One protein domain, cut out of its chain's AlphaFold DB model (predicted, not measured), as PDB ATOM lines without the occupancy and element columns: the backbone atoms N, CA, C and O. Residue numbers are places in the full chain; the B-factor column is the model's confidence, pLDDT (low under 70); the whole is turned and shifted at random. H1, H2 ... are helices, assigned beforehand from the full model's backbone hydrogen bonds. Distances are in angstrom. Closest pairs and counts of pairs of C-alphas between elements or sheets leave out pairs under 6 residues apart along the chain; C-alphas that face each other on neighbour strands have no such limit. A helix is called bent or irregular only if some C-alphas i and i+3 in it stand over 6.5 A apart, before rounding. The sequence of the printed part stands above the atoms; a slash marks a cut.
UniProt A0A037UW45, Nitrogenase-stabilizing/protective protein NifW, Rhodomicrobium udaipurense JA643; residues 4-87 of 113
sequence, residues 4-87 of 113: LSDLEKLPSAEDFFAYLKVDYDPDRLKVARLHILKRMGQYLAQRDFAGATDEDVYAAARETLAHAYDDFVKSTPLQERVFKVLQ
ATOM      1  N   LEU A   4      -5.256 -27.953 -50.950       89.50
ATOM      2  CA  LEU A   4      -6.676 -28.187 -50.631       89.50
ATOM      3  C   LEU A   4      -6.849 -29.265 -49.554       89.50
ATOM      4  O   LEU A   4      -7.604 -29.077 -48.604       89.50
ATOM      5  N   SER A   5      -6.100 -30.364 -49.665       91.00
ATOM      6  CA  SER A   5      -6.145 -31.462 -48.696       91.00
ATOM      7  C   SER A   5      -5.584 -31.081 -47.327       91.00
ATOM      8  O   SER A   5      -5.929 -31.720 -46.332       91.00
ATOM      9  N   ASP A   6      -4.686 -30.098 -47.268       93.88
ATOM     10  CA  ASP A   6      -4.192 -29.549 -46.007       93.88
ATOM     11  C   ASP A   6      -5.259 -28.667 -45.356       93.88
ATOM     12  O   ASP A   6      -5.559 -28.853 -44.177       93.88
ATOM     13  N   LEU A   7      -5.895 -27.780 -46.133       92.69
ATOM     14  CA  LEU A   7      -6.978 -26.908 -45.666       92.69
ATOM     15  C   LEU A   7      -8.169 -27.701 -45.107       92.69
ATOM     16  O   LEU A   7      -8.711 -27.332 -44.069       92.69
ATOM     17  N   GLU A   8      -8.547 -28.821 -45.730       91.12
ATOM     18  CA  GLU A   8      -9.639 -29.690 -45.252       91.12
ATOM     19  C   GLU A   8      -9.379 -30.320 -43.872       91.12
ATOM     20  O   GLU A   8     -10.319 -30.734 -43.192       91.12
ATOM     21  N   LYS A   9      -8.115 -30.408 -43.446       94.62
ATOM     22  CA  LYS A   9      -7.723 -31.014 -42.163       94.62
ATOM     23  C   LYS A   9      -7.613 -30.004 -41.028       94.62
ATOM     24  O   LYS A   9      -7.426 -30.413 -39.882       94.62
ATOM     25  N   LEU A  10      -7.687 -28.710 -41.328       95.31
ATOM     26  CA  LEU A  10      -7.540 -27.662 -40.327       95.31
ATOM     27  C   LEU A  10      -8.799 -27.603 -39.438       95.31
ATOM     28  O   LEU A  10      -9.909 -27.460 -39.956       95.31
ATOM     29  N   PRO A  11      -8.664 -27.716 -38.103       92.12
ATOM     30  CA  PRO A  11      -9.812 -27.881 -37.211       92.12
ATOM     31  C   PRO A  11     -10.477 -26.563 -36.792       92.12
ATOM     32  O   PRO A  11     -11.610 -26.581 -36.306       92.12
ATOM     33  N   SER A  12      -9.799 -25.423 -36.939       95.25
ATOM     34  CA  SER A  12     -10.306 -24.120 -36.502       95.25
ATOM     35  C   SER A  12      -9.990 -23.011 -37.496       95.25
ATOM     36  O   SER A  12      -9.067 -23.136 -38.291       95.25
ATOM     37  N   ALA A  13     -10.727 -21.898 -37.430       95.88
ATOM     38  CA  ALA A  13     -10.462 -20.750 -38.293       95.88
ATOM     39  C   ALA A  13      -9.045 -20.204 -38.079       95.88
ATOM     40  O   ALA A  13      -8.354 -19.923 -39.050       95.88
ATOM     41  N   GLU A  14      -8.585 -20.113 -36.835       97.19
ATOM     42  CA  GLU A  14      -7.228 -19.702 -36.476       97.19
ATOM     43  C   GLU A  14      -6.154 -20.502 -37.221       97.19
ATOM     44  O   GLU A  14      -5.183 -19.916 -37.700       97.19
ATOM     45  N   ASP A  15      -6.357 -21.811 -37.389       97.62
ATOM     46  CA  ASP A  15      -5.419 -22.663 -38.121       97.62
ATOM     47  C   ASP A  15      -5.365 -22.304 -39.614       97.62
ATOM     48  O   ASP A  15      -4.283 -22.316 -40.201       97.62
ATOM     49  N   PHE A  16      -6.489 -21.902 -40.225       97.62
ATOM     50  CA  PHE A  16      -6.502 -21.386 -41.604       97.62
ATOM     51  C   PHE A  16      -5.676 -20.104 -41.721       97.62
ATOM     52  O   PHE A  16      -4.842 -19.996 -42.620       97.62
ATOM     53  N   PHE A  17      -5.862 -19.149 -40.806       97.69
ATOM     54  CA  PHE A  17      -5.088 -17.903 -40.804       97.69
ATOM     55  C   PHE A  17      -3.591 -18.160 -40.568       97.69
ATOM     56  O   PHE A  17      -2.746 -17.559 -41.238       97.69
ATOM     57  N   ALA A  18      -3.247 -19.093 -39.678       97.44
ATOM     58  CA  ALA A  18      -1.865 -19.466 -39.385       97.44
ATOM     59  C   ALA A  18      -1.175 -20.198 -40.551       97.44
ATOM     60  O   ALA A  18       0.008 -19.940 -40.824       97.44
ATOM     61  N   TYR A  19      -1.897 -21.089 -41.239       97.25
ATOM     62  CA  TYR A  19      -1.413 -21.833 -42.407       97.25
ATOM     63  C   TYR A  19      -1.244 -20.919 -43.629       97.25
ATOM     64  O   TYR A  19      -0.193 -20.927 -44.273       97.25
ATOM     65  N   LEU A  20      -2.238 -20.067 -43.906       97.12
ATOM     66  CA  LEU A  20      -2.245 -19.142 -45.050       97.12
ATOM     67  C   LEU A  20      -1.473 -17.836 -44.802       97.12
ATOM     68  O   LEU A  20      -1.392 -16.994 -45.696       97.12
ATOM     69  N   LYS A  21      -0.898 -17.655 -43.603       97.62
ATOM     70  CA  LYS A  21      -0.129 -16.458 -43.215       97.62
ATOM     71  C   LYS A  21      -0.914 -15.167 -43.480       97.62
ATOM     72  O   LYS A  21      -0.446 -14.255 -44.169       97.62
ATOM     73  N   VAL A  22      -2.139 -15.133 -42.959       97.06
ATOM     74  CA  VAL A  22      -3.022 -13.961 -42.985       97.06
ATOM     75  C   VAL A  22      -3.105 -13.397 -41.572       97.06
ATOM     76  O   VAL A  22      -3.456 -14.117 -40.640       97.06
ATOM     77  N   ASP A  23      -2.785 -12.115 -41.416       95.75
ATOM     78  CA  ASP A  23      -2.917 -11.419 -40.138       95.75
ATOM     79  C   ASP A  23      -4.389 -11.162 -39.796       95.75
ATOM     80  O   ASP A  23      -5.212 -10.871 -40.667       95.75
ATOM     81  N   TYR A  24      -4.721 -11.249 -38.510       95.12
ATOM     82  CA  TYR A  24      -6.066 -10.995 -38.006       95.12
ATOM     83  C   TYR A  24      -6.036 -10.486 -36.566       95.12
ATOM     84  O   TYR A  24      -5.136 -10.796 -35.788       95.12
ATOM     85  N   ASP A  25      -7.072  -9.739 -36.193       94.88
ATOM     86  CA  ASP A  25      -7.382  -9.421 -34.800       94.88
ATOM     87  C   ASP A  25      -8.115 -10.618 -34.151       94.88
ATOM     88  O   ASP A  25      -9.208 -10.984 -34.617       94.88
ATOM     89  N   PRO A  26      -7.560 -11.232 -33.085       93.81
ATOM     90  CA  PRO A  26      -8.168 -12.373 -32.406       93.81
ATOM     91  C   PRO A  26      -9.576 -12.109 -31.873       93.81
ATOM     92  O   PRO A  26     -10.408 -13.015 -31.900       93.81
ATOM     93  N   ASP A  27      -9.877 -10.901 -31.399       91.50
ATOM     94  CA  ASP A  27     -11.187 -10.594 -30.818       91.50
ATOM     95  C   ASP A  27     -12.262 -10.450 -31.894       91.50
ATOM     96  O   ASP A  27     -13.404 -10.879 -31.704       91.50
ATOM     97  N   ARG A  28     -11.874  -9.971 -33.078       89.94
ATOM     98  CA  ARG A  28     -12.744  -9.964 -34.261       89.94
ATOM     99  C   ARG A  28     -12.937 -11.356 -34.844       89.94
ATOM    100  O   ARG A  28     -14.060 -11.715 -35.193       89.94
ATOM    101  N   LEU A  29     -11.875 -12.156 -34.942       92.81
ATOM    102  CA  LEU A  29     -11.998 -13.511 -35.480       92.81
ATOM    103  C   LEU A  29     -12.898 -14.372 -34.587       92.81
ATOM    104  O   LEU A  29     -13.752 -15.097 -35.101       92.81
ATOM    105  N   LYS A  30     -12.776 -14.234 -33.258       93.31
ATOM    106  CA  LYS A  30     -13.559 -15.002 -32.280       93.31
ATOM    107  C   LYS A  30     -15.063 -14.974 -32.541       93.31
ATOM    108  O   LYS A  30     -15.718 -16.008 -32.400       93.31
ATOM    109  N   VAL A  31     -15.597 -13.819 -32.930       91.00
ATOM    110  CA  VAL A  31     -17.040 -13.611 -33.122       91.00
ATOM    111  C   VAL A  31     -17.547 -14.033 -34.506       91.00
ATOM    112  O   VAL A  31     -18.756 -14.136 -34.697       91.00
ATOM    113  N   ALA A  32     -16.654 -14.299 -35.466       90.31
ATOM    114  CA  ALA A  32     -17.024 -14.473 -36.874       90.31
ATOM    115  C   ALA A  32     -16.390 -15.671 -37.589       90.31
ATOM    116  O   ALA A  32     -16.529 -15.783 -38.806       90.31
ATOM    117  N   ARG A  33     -15.752 -16.594 -36.857       95.00
ATOM    118  CA  ARG A  33     -15.084 -17.792 -37.408       95.00
ATOM    119  C   ARG A  33     -15.899 -18.506 -38.489       95.00
ATOM    120  O   ARG A  33     -15.442 -18.646 -39.619       95.00
ATOM    121  N   LEU A  34     -17.130 -18.914 -38.156       94.19
ATOM    122  CA  LEU A  34     -17.999 -19.657 -39.076       94.19
ATOM    123  C   LEU A  34     -18.390 -18.833 -40.306       94.19
ATOM    124  O   LEU A  34     -18.454 -19.368 -41.409       94.19
ATOM    125  N   HIS A  35     -18.649 -17.536 -40.128       92.19
ATOM    126  CA  HIS A  35     -19.037 -16.653 -41.228       92.19
ATOM    127  C   HIS A  35     -17.888 -16.456 -42.215       92.19
ATOM    128  O   HIS A  35     -18.086 -16.596 -43.420       92.19
ATOM    129  N   ILE A  36     -16.686 -16.191 -41.698       94.94
ATOM    130  CA  ILE A  36     -15.480 -15.990 -42.503       94.94
ATOM    131  C   ILE A  36     -15.152 -17.259 -43.297       94.94
ATOM    132  O   ILE A  36     -15.000 -17.178 -44.513       94.94
ATOM    133  N   LEU A  37     -15.125 -18.435 -42.656       95.25
ATOM    134  CA  LEU A  37     -14.829 -19.698 -43.349       95.25
ATOM    135  C   LEU A  37     -15.891 -20.053 -44.396       95.25
ATOM    136  O   LEU A  37     -15.557 -20.474 -45.504       95.25
ATOM    137  N   LYS A  38     -17.177 -19.826 -44.094       93.75
ATOM    138  CA  LYS A  38     -18.256 -20.030 -45.067       93.75
ATOM    139  C   LYS A  38     -18.080 -19.127 -46.287       93.75
ATOM    140  O   LYS A  38     -18.216 -19.594 -47.415       93.75
ATOM    141  N   ARG A  39     -17.767 -17.848 -46.070       94.19
ATOM    142  CA  ARG A  39     -17.569 -16.866 -47.141       94.19
ATOM    143  C   ARG A  39     -16.321 -17.162 -47.974       94.19
ATOM    144  O   ARG A  39     -16.397 -17.122 -49.197       94.19
ATOM    145  N   MET A  40     -15.219 -17.557 -47.337       95.25
ATOM    146  CA  MET A  40     -14.024 -18.056 -48.023       95.25
ATOM    147  C   MET A  40     -14.366 -19.236 -48.945       95.25
ATOM    148  O   MET A  40     -14.034 -19.197 -50.128       95.25
ATOM    149  N   GLY A  41     -15.087 -20.245 -48.444       92.81
ATOM    150  CA  GLY A  41     -15.513 -21.393 -49.254       92.81
ATOM    151  C   GLY A  41     -16.389 -20.995 -50.448       92.81
ATOM    152  O   GLY A  41     -16.212 -21.516 -51.546       92.81
ATOM    153  N   GLN A  42     -17.283 -20.017 -50.269       94.31
ATOM    154  CA  GLN A  42     -18.094 -19.467 -51.364       94.31
ATOM    155  C   GLN A  42     -17.251 -18.771 -52.439       94.31
ATOM    156  O   GLN A  42     -17.599 -18.857 -53.615       94.31
ATOM    157  N   TYR A  43     -16.172 -18.079 -52.067       94.12
ATOM    158  CA  TYR A  43     -15.261 -17.467 -53.037       94.12
ATOM    159  C   TYR A  43     -14.397 -18.496 -53.756       94.12
ATOM    160  O   TYR A  43     -14.211 -18.390 -54.965       94.12
ATOM    161  N   LEU A  44     -13.901 -19.505 -53.039       91.81
ATOM    162  CA  LEU A  44     -13.117 -20.583 -53.638       91.81
ATOM    163  C   LEU A  44     -13.933 -21.390 -54.647       91.81
ATOM    164  O   LEU A  44     -13.427 -21.695 -55.719       91.81
ATOM    165  N   ALA A  45     -15.208 -21.657 -54.358       90.38
ATOM    166  CA  ALA A  45     -16.102 -22.369 -55.272       90.38
ATOM    167  C   ALA A  45     -16.382 -21.620 -56.592       90.38
ATOM    168  O   ALA A  45     -16.872 -22.224 -57.540       90.38
ATOM    169  N   GLN A  46     -16.104 -20.313 -56.657       90.94
ATOM    170  CA  GLN A  46     -16.247 -19.507 -57.875       90.94
ATOM    171  C   GLN A  46     -14.977 -19.496 -58.736       90.94
ATOM    172  O   GLN A  46     -15.010 -18.975 -59.851       90.94
ATOM    173  N   ARG A  47     -13.859 -20.030 -58.232       88.75
ATOM    174  CA  ARG A  47     -12.594 -20.110 -58.968       88.75
ATOM    175  C   ARG A  47     -12.456 -21.468 -59.646       88.75
ATOM    176  O   ARG A  47     -12.884 -22.485 -59.109       88.75
ATOM    177  N   ASP A  48     -11.826 -21.463 -60.816       88.44
ATOM    178  CA  ASP A  48     -11.409 -22.684 -61.496       88.44
ATOM    179  C   ASP A  48      -9.954 -22.997 -61.129       88.44
ATOM    180  O   ASP A  48      -9.068 -22.159 -61.302       88.44
ATOM    181  N   PHE A  49      -9.726 -24.196 -60.594       87.19
ATOM    182  CA  PHE A  49      -8.402 -24.706 -60.227       87.19
ATOM    183  C   PHE A  49      -7.899 -25.775 -61.207       87.19
ATOM    184  O   PHE A  49      -6.898 -26.442 -60.937       87.19
ATOM    185  N   ALA A  50      -8.575 -25.977 -62.343       88.38
ATOM    186  CA  ALA A  50      -8.143 -26.929 -63.355       88.38
ATOM    187  C   ALA A  50      -6.738 -26.579 -63.881       88.38
ATOM    188  O   ALA A  50      -6.525 -25.552 -64.518       88.38
ATOM    189  N   GLY A  51      -5.768 -27.458 -63.612       88.31
ATOM    190  CA  GLY A  51      -4.372 -27.269 -64.023       88.31
ATOM    191  C   GLY A  51      -3.589 -26.235 -63.206       88.31
ATOM    192  O   GLY A  51      -2.447 -25.955 -63.563       88.31
ATOM    193  N   ALA A  52      -4.169 -25.693 -62.131       90.69
ATOM    194  CA  ALA A  52      -3.477 -24.795 -61.212       90.69
ATOM    195  C   ALA A  52      -2.380 -25.542 -60.443       90.69
ATOM    196  O   ALA A  52      -2.552 -26.717 -60.088       90.69
ATOM    197  N   THR A  53      -1.262 -24.871 -60.167       94.25
ATOM    198  CA  THR A  53      -0.247 -25.435 -59.274       94.25
ATOM    199  C   THR A  53      -0.670 -25.277 -57.816       94.25
ATOM    200  O   THR A  53      -1.557 -24.489 -57.480       94.25
ATOM    201  N   ASP A  54      -0.021 -26.011 -56.916       93.12
ATOM    202  CA  ASP A  54      -0.268 -25.866 -55.482       93.12
ATOM    203  C   ASP A  54       0.024 -24.430 -54.999       93.12
ATOM    204  O   ASP A  54      -0.684 -23.917 -54.132       93.12
ATOM    205  N   GLU A  55       1.001 -23.739 -55.596       94.25
ATOM    206  CA  GLU A  55       1.285 -22.330 -55.303       94.25
ATOM    207  C   GLU A  55       0.130 -21.404 -55.712       94.25
ATOM    208  O   GLU A  55      -0.231 -20.504 -54.948       94.25
ATOM    209  N   ASP A  56      -0.485 -21.644 -56.875       93.69
ATOM    210  CA  ASP A  56      -1.649 -20.882 -57.344       93.69
ATOM    211  C   ASP A  56      -2.850 -21.086 -56.411       93.69
ATOM    212  O   ASP A  56      -3.533 -20.130 -56.025       93.69
ATOM    213  N   VAL A  57      -3.085 -22.335 -55.997       94.56
ATOM    214  CA  VAL A  57      -4.144 -22.673 -55.040       94.56
ATOM    215  C   VAL A  57      -3.889 -22.002 -53.691       94.56
ATOM    216  O   VAL A  57      -4.811 -21.418 -53.115       94.56
ATOM    217  N   TYR A  58      -2.650 -22.029 -53.197       96.25
ATOM    218  CA  TYR A  58      -2.277 -21.361 -51.950       96.25
ATOM    219  C   TYR A  58      -2.523 -19.854 -52.021       96.25
ATOM    220  O   TYR A  58      -3.137 -19.280 -51.116       96.25
ATOM    221  N   ALA A  59      -2.095 -19.209 -53.108       95.81
ATOM    222  CA  ALA A  59      -2.295 -17.781 -53.317       95.81
ATOM    223  C   ALA A  59      -3.788 -17.419 -53.351       95.81
ATOM    224  O   ALA A  59      -4.212 -16.485 -52.665       95.81
ATOM    225  N   ALA A  60      -4.601 -18.198 -54.069       95.38
ATOM    226  CA  ALA A  60      -6.046 -18.003 -54.138       95.38
ATOM    227  C   ALA A  60      -6.741 -18.226 -52.784       95.38
ATOM    228  O   ALA A  60      -7.619 -17.449 -52.397       95.38
ATOM    229  N   ALA A  61      -6.344 -19.251 -52.027       96.38
ATOM    230  CA  ALA A  61      -6.874 -19.511 -50.689       96.38
ATOM    231  C   ALA A  61      -6.530 -18.380 -49.715       96.38
ATOM    232  O   ALA A  61      -7.399 -17.897 -48.986       96.38
ATOM    233  N   ARG A  62      -5.289 -17.891 -49.755       97.44
ATOM    234  CA  ARG A  62      -4.845 -16.749 -48.953       97.44
ATOM    235  C   ARG A  62      -5.632 -15.481 -49.281       97.44
ATOM    236  O   ARG A  62      -6.097 -14.794 -48.373       97.44
ATOM    237  N   GLU A  63      -5.791 -15.176 -50.566       96.81
ATOM    238  CA  GLU A  63      -6.523 -13.996 -51.035       96.81
ATOM    239  C   GLU A  63      -7.994 -14.038 -50.606       96.81
ATOM    240  O   GLU A  63      -8.515 -13.073 -50.048       96.81
ATOM    241  N   THR A  64      -8.659 -15.173 -50.815       96.50
ATOM    242  CA  THR A  64     -10.079 -15.334 -50.473       96.50
ATOM    243  C   THR A  64     -10.330 -15.306 -48.967       96.50
ATOM    244  O   THR A  64     -11.335 -14.729 -48.545       96.50
ATOM    245  N   LEU A  65      -9.424 -15.854 -48.149       97.62
ATOM    246  CA  LEU A  65      -9.503 -15.743 -46.691       97.62
ATOM    247  C   LEU A  65      -9.365 -14.286 -46.228       97.62
ATOM    248  O   LEU A  65     -10.184 -13.813 -45.438       97.62
ATOM    249  N   ALA A  66      -8.360 -13.569 -46.738       96.56
ATOM    250  CA  ALA A  66      -8.138 -12.164 -46.402       96.56
ATOM    251  C   ALA A  66      -9.336 -11.294 -46.812       96.56
ATOM    252  O   ALA A  66      -9.800 -10.471 -46.024       96.56
ATOM    253  N   HIS A  67      -9.885 -11.529 -48.007       95.12
ATOM    254  CA  HIS A  67     -11.071 -10.830 -48.489       95.12
ATOM    255  C   HIS A  67     -12.299 -11.121 -47.618       95.12
ATOM    256  O   HIS A  67     -12.986 -10.197 -47.200       95.12
ATOM    257  N   ALA A  68     -12.548 -12.387 -47.263       94.88
ATOM    258  CA  ALA A  68     -13.660 -12.757 -46.386       94.88
ATOM    259  C   ALA A  68     -13.555 -12.127 -44.985       94.88
ATOM    260  O   ALA A  68     -14.577 -11.774 -44.387       94.88
ATOM    261  N   TYR A  69     -12.335 -11.985 -44.459       94.94
ATOM    262  CA  TYR A  69     -12.081 -11.299 -43.195       94.94
ATOM    263  C   TYR A  69     -12.335  -9.792 -43.294       94.94
ATOM    264  O   TYR A  69     -13.045  -9.237 -42.457       94.94
ATOM    265  N   ASP A  70     -11.801  -9.135 -44.323       92.69
ATOM    266  CA  ASP A  70     -11.991  -7.702 -44.563       92.69
ATOM    267  C   ASP A  70     -13.473  -7.350 -44.754       92.69
ATOM    268  O   ASP A  70     -13.981  -6.415 -44.133       92.69
ATOM    269  N   ASP A  71     -14.198  -8.180 -45.503       90.50
ATOM    270  CA  ASP A  71     -15.648  -8.110 -45.645       90.50
ATOM    271  C   ASP A  71     -16.350  -8.126 -44.290       90.50
ATOM    272  O   ASP A  71     -17.254  -7.327 -44.050       90.50
ATOM    273  N   PHE A  72     -15.949  -9.025 -43.391       87.38
ATOM    274  CA  PHE A  72     -16.506  -9.072 -42.045       87.38
ATOM    275  C   PHE A  72     -16.181  -7.795 -41.265       87.38
ATOM    276  O   PHE A  72     -17.080  -7.220 -40.653       87.38
ATOM    277  N   VAL A  73     -14.932  -7.324 -41.307       86.62
ATOM    278  CA  VAL A  73     -14.501  -6.102 -40.613       86.62
ATOM    279  C   VAL A  73     -15.324  -4.900 -41.075       86.62
ATOM    280  O   VAL A  73     -15.880  -4.205 -40.223       86.62
ATOM    281  N   LYS A  74     -15.455  -4.707 -42.393       83.50
ATOM    282  CA  LYS A  74     -16.179  -3.590 -43.017       83.50
ATOM    283  C   LYS A  74     -17.695  -3.698 -42.877       83.50
ATOM    284  O   LYS A  74     -18.360  -2.691 -42.682       83.50
ATOM    285  N   SER A  75     -18.248  -4.910 -42.929       70.06
ATOM    286  CA  SER A  75     -19.700  -5.141 -42.875       70.06
ATOM    287  C   SER A  75     -20.266  -5.168 -41.450       70.06
ATOM    288  O   SER A  75     -21.415  -5.573 -41.263       70.06
ATOM    289  N   THR A  76     -19.497  -4.793 -40.418       61.28
ATOM    290  CA  THR A  76     -20.025  -4.779 -39.047       61.28
ATOM    291  C   THR A  76     -21.009  -3.613 -38.845       61.28
ATOM    292  O   THR A  76     -20.613  -2.450 -38.938       61.28
ATOM    293  N   PRO A  77     -22.273  -3.874 -38.445       52.59
ATOM    294  CA  PRO A  77     -23.265  -2.826 -38.163       52.59
ATOM    295  C   PRO A  77     -22.835  -1.826 -37.074       52.59
ATOM    296  O   PRO A  77     -23.376  -0.724 -36.982       52.59
ATOM    297  N   LEU A  78     -21.864  -2.219 -36.239       52.16
ATOM    298  CA  LEU A  78     -21.217  -1.366 -35.241       52.16
ATOM    299  C   LEU A  78     -20.441  -0.200 -35.874       52.16
ATOM    300  O   LEU A  78     -20.452   0.891 -35.308       52.16
ATOM    301  N   GLN A  79     -19.792  -0.407 -37.027       52.28
ATOM    302  CA  GLN A  79     -19.141   0.673 -37.779       52.28
ATOM    303  C   GLN A  79     -20.159   1.501 -38.562       52.28
ATOM    304  O   GLN A  79     -20.081   2.726 -38.566       52.28
ATOM    305  N   GLU A  80     -21.151   0.840 -39.155       54.75
ATOM    306  CA  GLU A  80     -22.165   1.483 -39.996       54.75
ATOM    307  C   GLU A  80     -23.197   2.312 -39.199       54.75
ATOM    308  O   GLU A  80     -23.984   3.037 -39.799       54.75
ATOM    309  N   ARG A  81     -23.227   2.245 -37.853       52.06
ATOM    310  CA  ARG A  81     -24.194   2.977 -36.990       52.06
ATOM    311  C   ARG A  81     -25.655   2.880 -37.475       52.06
ATOM    312  O   ARG A  81     -26.473   3.767 -37.238       52.06
ATOM    313  N   VAL A  82     -26.002   1.766 -38.115       52.44
ATOM    314  CA  VAL A  82     -27.327   1.513 -38.707       52.44
ATOM    315  C   VAL A  82     -28.375   1.080 -37.681       52.44
ATOM    316  O   VAL A  82     -29.553   0.944 -38.006       52.44
ATOM    317  N   PHE A  83     -27.995   0.915 -36.412       49.22
ATOM    318  CA  PHE A  83     -28.976   0.754 -35.347       49.22
ATOM    319  C   PHE A  83     -29.634   2.099 -35.037       49.22
ATOM    320  O   PHE A  83     -29.026   2.976 -34.426       49.22
ATOM    321  N   LYS A  84     -30.921   2.218 -35.380       51.59
ATOM    322  CA  LYS A  84     -31.814   3.318 -34.971       51.59
ATOM    323  C   LYS A  84     -31.712   3.641 -33.468       51.59
ATOM    324  O   LYS A  84     -31.784   4.801 -33.089       51.59
ATOM    325  N   VAL A  85     -31.436   2.632 -32.636       53.25
ATOM    326  CA  VAL A  85     -31.233   2.761 -31.180       53.25
ATOM    327  C   VAL A  85     -30.026   3.638 -30.789       53.25
ATOM    328  O   VAL A  85     -30.003   4.180 -29.691       53.25
ATOM    329  N   LEU A  86     -29.034   3.821 -31.671       47.66
ATOM    330  CA  LEU A  86     -27.867   4.685 -31.435       47.66
ATOM    331  C   LEU A  86     -28.049   6.116 -31.976       47.66
ATOM    332  O   LEU A  86     -27.236   6.982 -31.664       47.66
ATOM    333  N   GLN A  87     -29.097   6.383 -32.766       47.72
ATOM    334  CA  GLN A  87     -29.412   7.724 -33.287       47.72
ATOM    335  C   GLN A  87     -30.220   8.584 -32.299       47.72
ATOM    336  O   GLN A  87     -30.335   9.789 -32.493       47.72
TER     337      GLN A  87
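What this domain is: This is residues 4 to 87 of the 113 residues of the protein "Nitrogenase-stabilizing/protective protein NifW" of Rhodomicrobium udaipurense JA643 (UniProt A0A037UW45). One long straight helix, H4, makes the backbone of the body, and the short H2 and the kinked H3 pack on it and on each other at steep angles, with the tiny H1 near H2 and the beginning of H4. Beyond the end of H4 comes a tail with the tiny H5, of which residues 79 to 85 stick out and lengthen the outline. The printed part has 84 residues, with five named helices in the order H1, H2, H3, H4, H5 and no named strand: all helix. It is only just loose, close to compact, with a radius of gyration of the C-alphas of 14.7 A and spans of 53 by 23 by 17 A.

Where its parts are: H1 is residues 4 to 7, 5.1 A long, with C-alpha 4 at (-6.676, -28.187, -50.631). H2 is residues 13 to 20, 10.8 A. H3 is residues 26 to 44, 23.3 A; it is irregular, C-alphas 31 and 34 being 8.5 A apart, with a kink of 75 degrees near residue 33. H4 is residues 54 to 74, 30.1 A, ending at C-alpha 74 (-16.179, -3.590, -43.017). H5 is residues 77 to 80, 4.8 A.

How they stand to each other: H1 is close to but not clearly touching H2, the closest C-alphas, of Leu 7 and Phe 16, being 6.9 A apart. H2 touches residues 29 to 37 of H3 alone, closest at the C-alphas of Ala 13 and Arg 33, 5.6 A, at a steep tilt of 65 degrees, the same way. H3 touches H4, closest at the C-alphas of Met 40 and Leu 65, 5.3 A, at a steep tilt of 53 degrees, opposite ways. H2 touches residues 58 to 65 of H4 alone, closest at the C-alphas of Leu 20 and Arg 62, 5.3 A. H4 and H5 meet only through their link. Every O i to N i+4 pair is within hydrogen-bond range in H2 and H4, and 11 of 15 in H3; H1 and H5 are too short for such a pair.

The domain as a whole: The C-alphas farthest apart, of Gly 51 and Gln 87, are 52.9 A apart. The printed part has no cut, and no link is long. Residues 76 to 87 have pLDDT under 70.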